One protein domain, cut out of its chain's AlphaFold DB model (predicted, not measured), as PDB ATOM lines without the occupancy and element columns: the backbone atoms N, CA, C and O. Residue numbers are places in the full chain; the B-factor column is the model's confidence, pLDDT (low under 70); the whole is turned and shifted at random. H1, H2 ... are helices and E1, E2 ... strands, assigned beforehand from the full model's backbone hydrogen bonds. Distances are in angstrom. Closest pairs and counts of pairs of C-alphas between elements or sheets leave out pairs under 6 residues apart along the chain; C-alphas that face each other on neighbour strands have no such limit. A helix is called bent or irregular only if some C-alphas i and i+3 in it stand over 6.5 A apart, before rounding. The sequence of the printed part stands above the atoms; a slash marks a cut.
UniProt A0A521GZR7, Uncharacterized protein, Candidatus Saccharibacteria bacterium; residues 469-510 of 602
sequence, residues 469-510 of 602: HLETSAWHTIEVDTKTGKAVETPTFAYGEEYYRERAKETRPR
ATOM      1  N   HIS A 469     169.203 116.767 163.898       91.69
ATOM      2  CA  HIS A 469     168.969 117.715 162.804       91.69
ATOM      3  C   HIS A 469     170.036 118.825 162.774       91.69
ATOM      4  O   HIS A 469     170.810 118.991 163.718       91.69
ATOM      5  N   LEU A 470     170.102 119.571 161.665       91.56
ATOM      6  CA  LEU A 470     171.052 120.673 161.471       91.56
ATOM      7  C   LEU A 470     170.367 122.026 161.674       91.56
ATOM      8  O   LEU A 470     169.666 122.505 160.781       91.56
ATOM      9  N   GLU A 471     170.629 122.687 162.798       90.44
ATOM     10  CA  GLU A 471     170.259 124.094 162.952       90.44
ATOM     11  C   GLU A 471     171.319 124.977 162.285       90.44
ATOM     12  O   GLU A 471     172.484 124.997 162.686       90.44
ATOM     13  N   THR A 472     170.922 125.717 161.245       88.06
ATOM     14  CA  THR A 472     171.797 126.660 160.532       88.06
ATOM     15  C   THR A 472     171.439 128.094 160.898       88.06
ATOM     16  O   THR A 472     170.463 128.660 160.410       88.06
ATOM     17  N   SER A 473     172.264 128.697 161.751       85.12
ATOM     18  CA  SER A 473     172.266 130.141 161.994       85.12
ATOM     19  C   SER A 473     173.042 130.879 160.895       85.12
ATOM     20  O   SER A 473     173.826 130.281 160.162       85.12
ATOM     21  N   ALA A 474     172.918 132.207 160.838       80.00
ATOM     22  CA  ALA A 474     173.629 133.055 159.869       80.00
ATOM     23  C   ALA A 474     175.177 133.031 159.966       80.00
ATOM     24  O   ALA A 474     175.843 133.659 159.145       80.00
ATOM     25  N   TRP A 475     175.749 132.340 160.962       77.12
ATOM     26  CA  TRP A 475     177.200 132.246 161.196       77.12
ATOM     27  C   TRP A 475     177.704 130.811 161.427       77.12
ATOM     28  O   TRP A 475     178.878 130.531 161.187       77.12
ATOM     29  N   HIS A 476     176.839 129.907 161.899       80.56
ATOM     30  CA  HIS A 476     177.197 128.558 162.343       80.56
ATOM     31  C   HIS A 476     176.078 127.551 162.045       80.56
ATOM     32  O   HIS A 476     174.918 127.821 162.364       80.56
ATOM     33  N   THR A 477     176.444 126.376 161.532       85.56
ATOM     34  CA  THR A 477     175.583 125.184 161.488       85.56
ATOM     35  C   THR A 477     176.001 124.237 162.607       85.56
ATOM     36  O   THR A 477     177.193 123.951 162.740       85.56
ATOM     37  N   ILE A 478     175.045 123.766 163.407       89.44
ATOM     38  CA  ILE A 478     175.272 122.867 164.547       89.44
ATOM     39  C   ILE A 478     174.383 121.622 164.455       89.44
ATOM     40  O   ILE A 478     173.271 121.681 163.935       89.44
ATOM     41  N   GLU A 479     174.887 120.492 164.952       91.81
ATOM     42  CA  GLU A 479     174.105 119.262 165.110       91.81
ATOM     43  C   GLU A 479     173.318 119.356 166.411       91.81
ATOM     44  O   GLU A 479     173.917 119.544 167.473       91.81
ATOM     45  N   VAL A 480     171.997 119.228 166.336       93.81
ATOM     46  CA  VAL A 480     171.096 119.256 167.490       93.81
ATOM     47  C   VAL A 480     170.383 117.914 167.581       93.81
ATOM     48  O   VAL A 480     169.788 117.449 166.610       93.81
ATOM     49  N   ASP A 481     170.439 117.276 168.748       95.69
ATOM     50  CA  ASP A 481     169.660 116.067 169.017       95.69
ATOM     51  C   ASP A 481     168.172 116.431 169.103       95.69
ATOM     52  O   ASP A 481     167.744 117.179 169.987       95.69
ATOM     53  N   THR A 482     167.372 115.868 168.197       94.88
ATOM     54  CA  THR A 482     165.935 116.135 168.061       94.88
ATOM     55  C   THR A 482     165.141 115.692 169.297       94.88
ATOM     56  O   THR A 482     164.028 116.166 169.506       94.88
ATOM     57  N   LYS A 483     165.698 114.822 170.157       94.50
ATOM     58  CA  LYS A 483     165.056 114.375 171.407       94.50
ATOM     59  C   LYS A 483     165.343 115.275 172.608       94.50
ATOM     60  O   LYS A 483     164.532 115.300 173.531       94.50
ATOM     61  N   THR A 484     166.471 115.991 172.636       94.12
ATOM     62  CA  THR A 484     166.848 116.845 173.782       94.12
ATOM     63  C   THR A 484     166.910 118.339 173.479       94.12
ATOM     64  O   THR A 484     166.980 119.124 174.426       94.12
ATOM     65  N   GLY A 485     166.887 118.747 172.205       93.62
ATOM     66  CA  GLY A 485     167.027 120.150 171.800       93.62
ATOM     67  C   GLY A 485     168.394 120.744 172.157       93.62
ATOM     68  O   GLY A 485     168.509 121.944 172.401       93.62
ATOM     69  N   LYS A 486     169.429 119.901 172.269       94.44
ATOM     70  CA  LYS A 486     170.791 120.295 172.651       94.44
ATOM     71  C   LYS A 486     171.775 120.002 171.533       94.44
ATOM     72  O   LYS A 486     171.637 119.010 170.820       94.44
ATOM     73  N   ALA A 487     172.804 120.841 171.440       91.44
ATOM     74  CA  ALA A 487     173.940 120.588 170.570       91.44
ATOM     75  C   ALA A 487     174.628 119.265 170.955       91.44
ATOM     76  O   ALA A 487     174.906 119.032 172.135       91.44
ATOM     77  N   VAL A 488     174.900 118.412 169.968       92.94
ATOM     78  CA  VAL A 488     175.538 117.103 170.170       92.94
ATOM     79  C   VAL A 488     176.997 117.304 170.602       92.94
ATOM     80  O   VAL A 488     177.753 118.002 169.928       92.94
ATOM     81  N   GLU A 489     177.416 116.692 171.716       88.44
ATOM     82  CA  GLU A 489     178.776 116.870 172.274       88.44
ATOM     83  C   GLU A 489     179.886 116.363 171.334       88.44
ATOM     84  O   GLU A 489     180.989 116.910 171.304       88.44
ATOM     85  N   THR A 490     179.580 115.333 170.544       87.94
ATOM     86  CA  THR A 490     180.433 114.790 169.481       87.94
ATOM     87  C   THR A 490     179.693 114.887 168.143       87.94
ATOM     88  O   THR A 490     179.045 113.912 167.755       87.94
ATOM     89  N   PRO A 491     179.724 116.042 167.450       83.62
ATOM     90  CA  PRO A 491     179.043 116.191 166.171       83.62
ATOM     91  C   PRO A 491     179.655 115.249 165.128       83.62
ATOM     92  O   PRO A 491     180.874 115.074 165.049       83.62
ATOM     93  N   THR A 492     178.782 114.647 164.331       82.75
ATOM     94  CA  THR A 492     179.091 113.672 163.282       82.75
ATOM     95  C   THR A 492     179.845 114.335 162.133       82.75
ATOM     96  O   THR A 492     180.765 113.748 161.562       82.75
ATOM     97  N   PHE A 493     179.515 115.597 161.834       77.00
ATOM     98  CA  PHE A 493     180.341 116.450 160.985       77.00
ATOM     99  C   PHE A 493     181.397 117.188 161.817       77.00
ATOM    100  O   PHE A 493     181.103 117.846 162.815       77.00
ATOM    101  N   ALA A 494     182.655 117.127 161.374       74.25
ATOM    102  CA  ALA A 494     183.773 117.788 162.037       74.25
ATOM    103  C   ALA A 494     183.699 119.318 161.859       74.25
ATOM    104  O   ALA A 494     184.311 119.889 160.948       74.25
ATOM    105  N   TYR A 495     182.928 120.000 162.713       67.38
ATOM    106  CA  TYR A 495     182.718 121.441 162.587       67.38
ATOM    107  C   TYR A 495     184.045 122.211 162.642       67.38
ATOM    108  O   TYR A 495     184.849 122.079 163.567       67.38
ATOM    109  N   GLY A 496     184.281 123.020 161.610       67.75
ATOM    110  CA  GLY A 496     185.519 123.770 161.448       67.75
ATOM    111  C   GLY A 496     186.694 122.985 160.855       67.75
ATOM    112  O   GLY A 496     187.746 123.595 160.678       67.75
ATOM    113  N   GLU A 497     186.575 121.705 160.472       72.12
ATOM    114  CA  GLU A 497     187.682 121.032 159.764       72.12
ATOM    115  C   GLU A 497     187.994 121.736 158.435       72.12
ATOM    116  O   GLU A 497     189.159 121.937 158.096       72.12
ATOM    117  N   GLU A 498     186.972 122.230 157.731       66.75
ATOM    118  CA  GLU A 498     187.148 123.088 156.555       66.75
ATOM    119  C   GLU A 498     187.815 124.426 156.886       66.75
ATOM    120  O   GLU A 498     188.745 124.822 156.186       66.75
ATOM    121  N   TYR A 499     187.437 125.072 157.994       74.00
ATOM    122  CA  TYR A 499     188.101 126.285 158.482       74.00
ATOM    123  C   TYR A 499     189.581 126.026 158.801       74.00
ATOM    124  O   TYR A 499     190.439 126.827 158.440       74.00
ATOM    125  N   TYR A 500     189.924 124.886 159.408       75.38
ATOM    126  CA  TYR A 500     191.318 124.505 159.644       75.38
ATOM    127  C   TYR A 500     192.051 124.131 158.348       75.38
ATOM    128  O   TYR A 500     193.211 124.512 158.189       75.38
ATOM    129  N   ARG A 501     191.396 123.474 157.379       78.62
ATOM    130  CA  ARG A 501     191.940 123.222 156.030       78.62
ATOM    131  C   ARG A 501     192.183 124.533 155.272       78.62
ATOM    132  O   ARG A 501     193.205 124.659 154.602       78.62
ATOM    133  N   GLU A 502     191.291 125.514 155.377       75.25
ATOM    134  CA  GLU A 502     191.420 126.837 154.757       75.25
ATOM    135  C   GLU A 502     192.500 127.677 155.439       75.25
ATOM    136  O   GLU A 502     193.424 128.143 154.773       75.25
ATOM    137  N   ARG A 503     192.491 127.763 156.771       79.31
ATOM    138  CA  ARG A 503     193.565 128.393 157.550       79.31
ATOM    139  C   ARG A 503     194.911 127.726 157.294       79.31
ATOM    140  O   ARG A 503     195.914 128.427 157.243       79.31
ATOM    141  N   ALA A 504     194.971 126.416 157.056       79.19
ATOM    142  CA  ALA A 504     196.196 125.729 156.643       79.19
ATOM    143  C   ALA A 504     196.604 126.030 155.185       79.19
ATOM    144  O   ALA A 504     197.796 126.004 154.885       79.19
ATOM    145  N   LYS A 505     195.667 126.346 154.278       78.94
ATOM    146  CA  LYS A 505     195.976 126.869 152.930       78.94
ATOM    147  C   LYS A 505     196.485 128.318 152.993       78.94
ATOM    148  O   LYS A 505     197.443 128.636 152.298       78.94
ATOM    149  N   GLU A 506     195.890 129.163 153.838       76.38
ATOM    150  CA  GLU A 506     196.243 130.581 154.024       76.38
ATOM    151  C   GLU A 506     197.578 130.764 154.769       76.38
ATOM    152  O   GLU A 506     198.453 131.509 154.329       76.38
ATOM    153  N   THR A 507     197.752 130.070 155.899       73.56
ATOM    154  CA  THR A 507     198.943 130.187 156.763       73.56
ATOM    155  C   THR A 507     200.119 129.333 156.304       73.56
ATOM    156  O   THR A 507     201.225 129.499 156.827       73.56
ATOM    157  N   ARG A 508     199.935 128.462 155.297       64.38
ATOM    158  CA  ARG A 508     201.057 127.836 154.585       64.38
ATOM    159  C   ARG A 508     201.964 128.954 154.059       64.38
ATOM    160  O   ARG A 508     201.521 129.745 153.223       64.38
ATOM    161  N   PRO A 509     203.230 129.050 154.510       58.53
ATOM    162  CA  PRO A 509     204.135 130.059 153.984       58.53
ATOM    163  C   PRO A 509     204.246 129.870 152.470       58.53
ATOM    164  O   PRO A 509     204.313 128.744 151.981       58.53
ATOM    165  N   ARG A 510     204.243 130.978 151.723       59.56
ATOM    166  CA  ARG A 510     204.161 130.999 150.252       59.56
ATOM    167  C   ARG A 510     205.504 130.590 149.617       59.56
ATOM    168  O   ARG A 510     206.209 131.407 149.031       59.56
TER     169      ARG A 510
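Overview. This is residues 469 to 510 of the 602 residues of an uncharacterized protein of Candidatus Saccharibacteria bacterium (UniProt A0A521GZR7). A small two-strand hairpin, E1 and E2, sits toward one end of a long, thin shape, and a single helix, H1, sticks out toward the other end with the residues after it, so that residues 497 to 510 make a free arm. Between them runs a long link that first folds back beside the end of E2, where residues 486 to 487 pair with residues 480 to 481, and then leads away to the helix. The printed part has 42 residues with one named helix and two named strands, in the order E1, E2, H1, and the sheet of E1 and E2 is antiparallel. The class is mixed, helices and strands, with 20 residues, under half of the printed part, in named elements. The whole is only just extended, close to loose, with a radius of gyration of the C-alphas of 13.7 A and spans of 47 by 21 by 10 A.

Arrangement. E1, residues 469 to 472, and E2, residues 477 to 481, are antiparallel neighbour strands and form a hairpin, with 149 degrees between their N-to-C directions. The C-alphas of Thr 472 and Thr 477 face each other at 4.2 A, and those of Leu 470 and Glu 479 at 5.0 A. N 469 and O 480 are within hydrogen-bond range at 2.9 A, and so are N 471 and O 478 at 3.0 A. Residues 480 to 481 of E2 also pair, antiparallel, with residues 486 to 487, a stretch too short to be named. H1, residues 497 to 507, is apart from E1. In H1 every O i to N i+4 pair is within hydrogen-bond range. Residues 497 to 510, of which 497 to 507 belong to H1, stand free.

Along the chain. E1 begins at C-alpha 469, at (168.969, 117.715, 162.804), and its four residues measure 9.7 A from first to last C-alpha. E2 has five residues and measures 13.2 A, ending at C-alpha 481, at (169.660, 116.067, 169.017). H1 has eleven residues, measures 14.8 A and is not bent; it ends at C-alpha 507, at (198.943, 130.187, 156.763).

Size, cuts and confidence. The two C-alphas farthest apart are those of Lys 483 and Arg 510, at 47.5 A, and the first and last printed C-alphas, of His 469 and Arg 510, are 39.7 A apart. The printed part has no cut. The link from E1 to E2 is tight, with 4 residues, and the link from E2 to H1 is long, with 15 residues, 482 to 496. The mean pLDDT of the printed part is 81.9, and the model's confidence is low, under 70, at residues 495 to 496, residue 498 and residues 508 to 510.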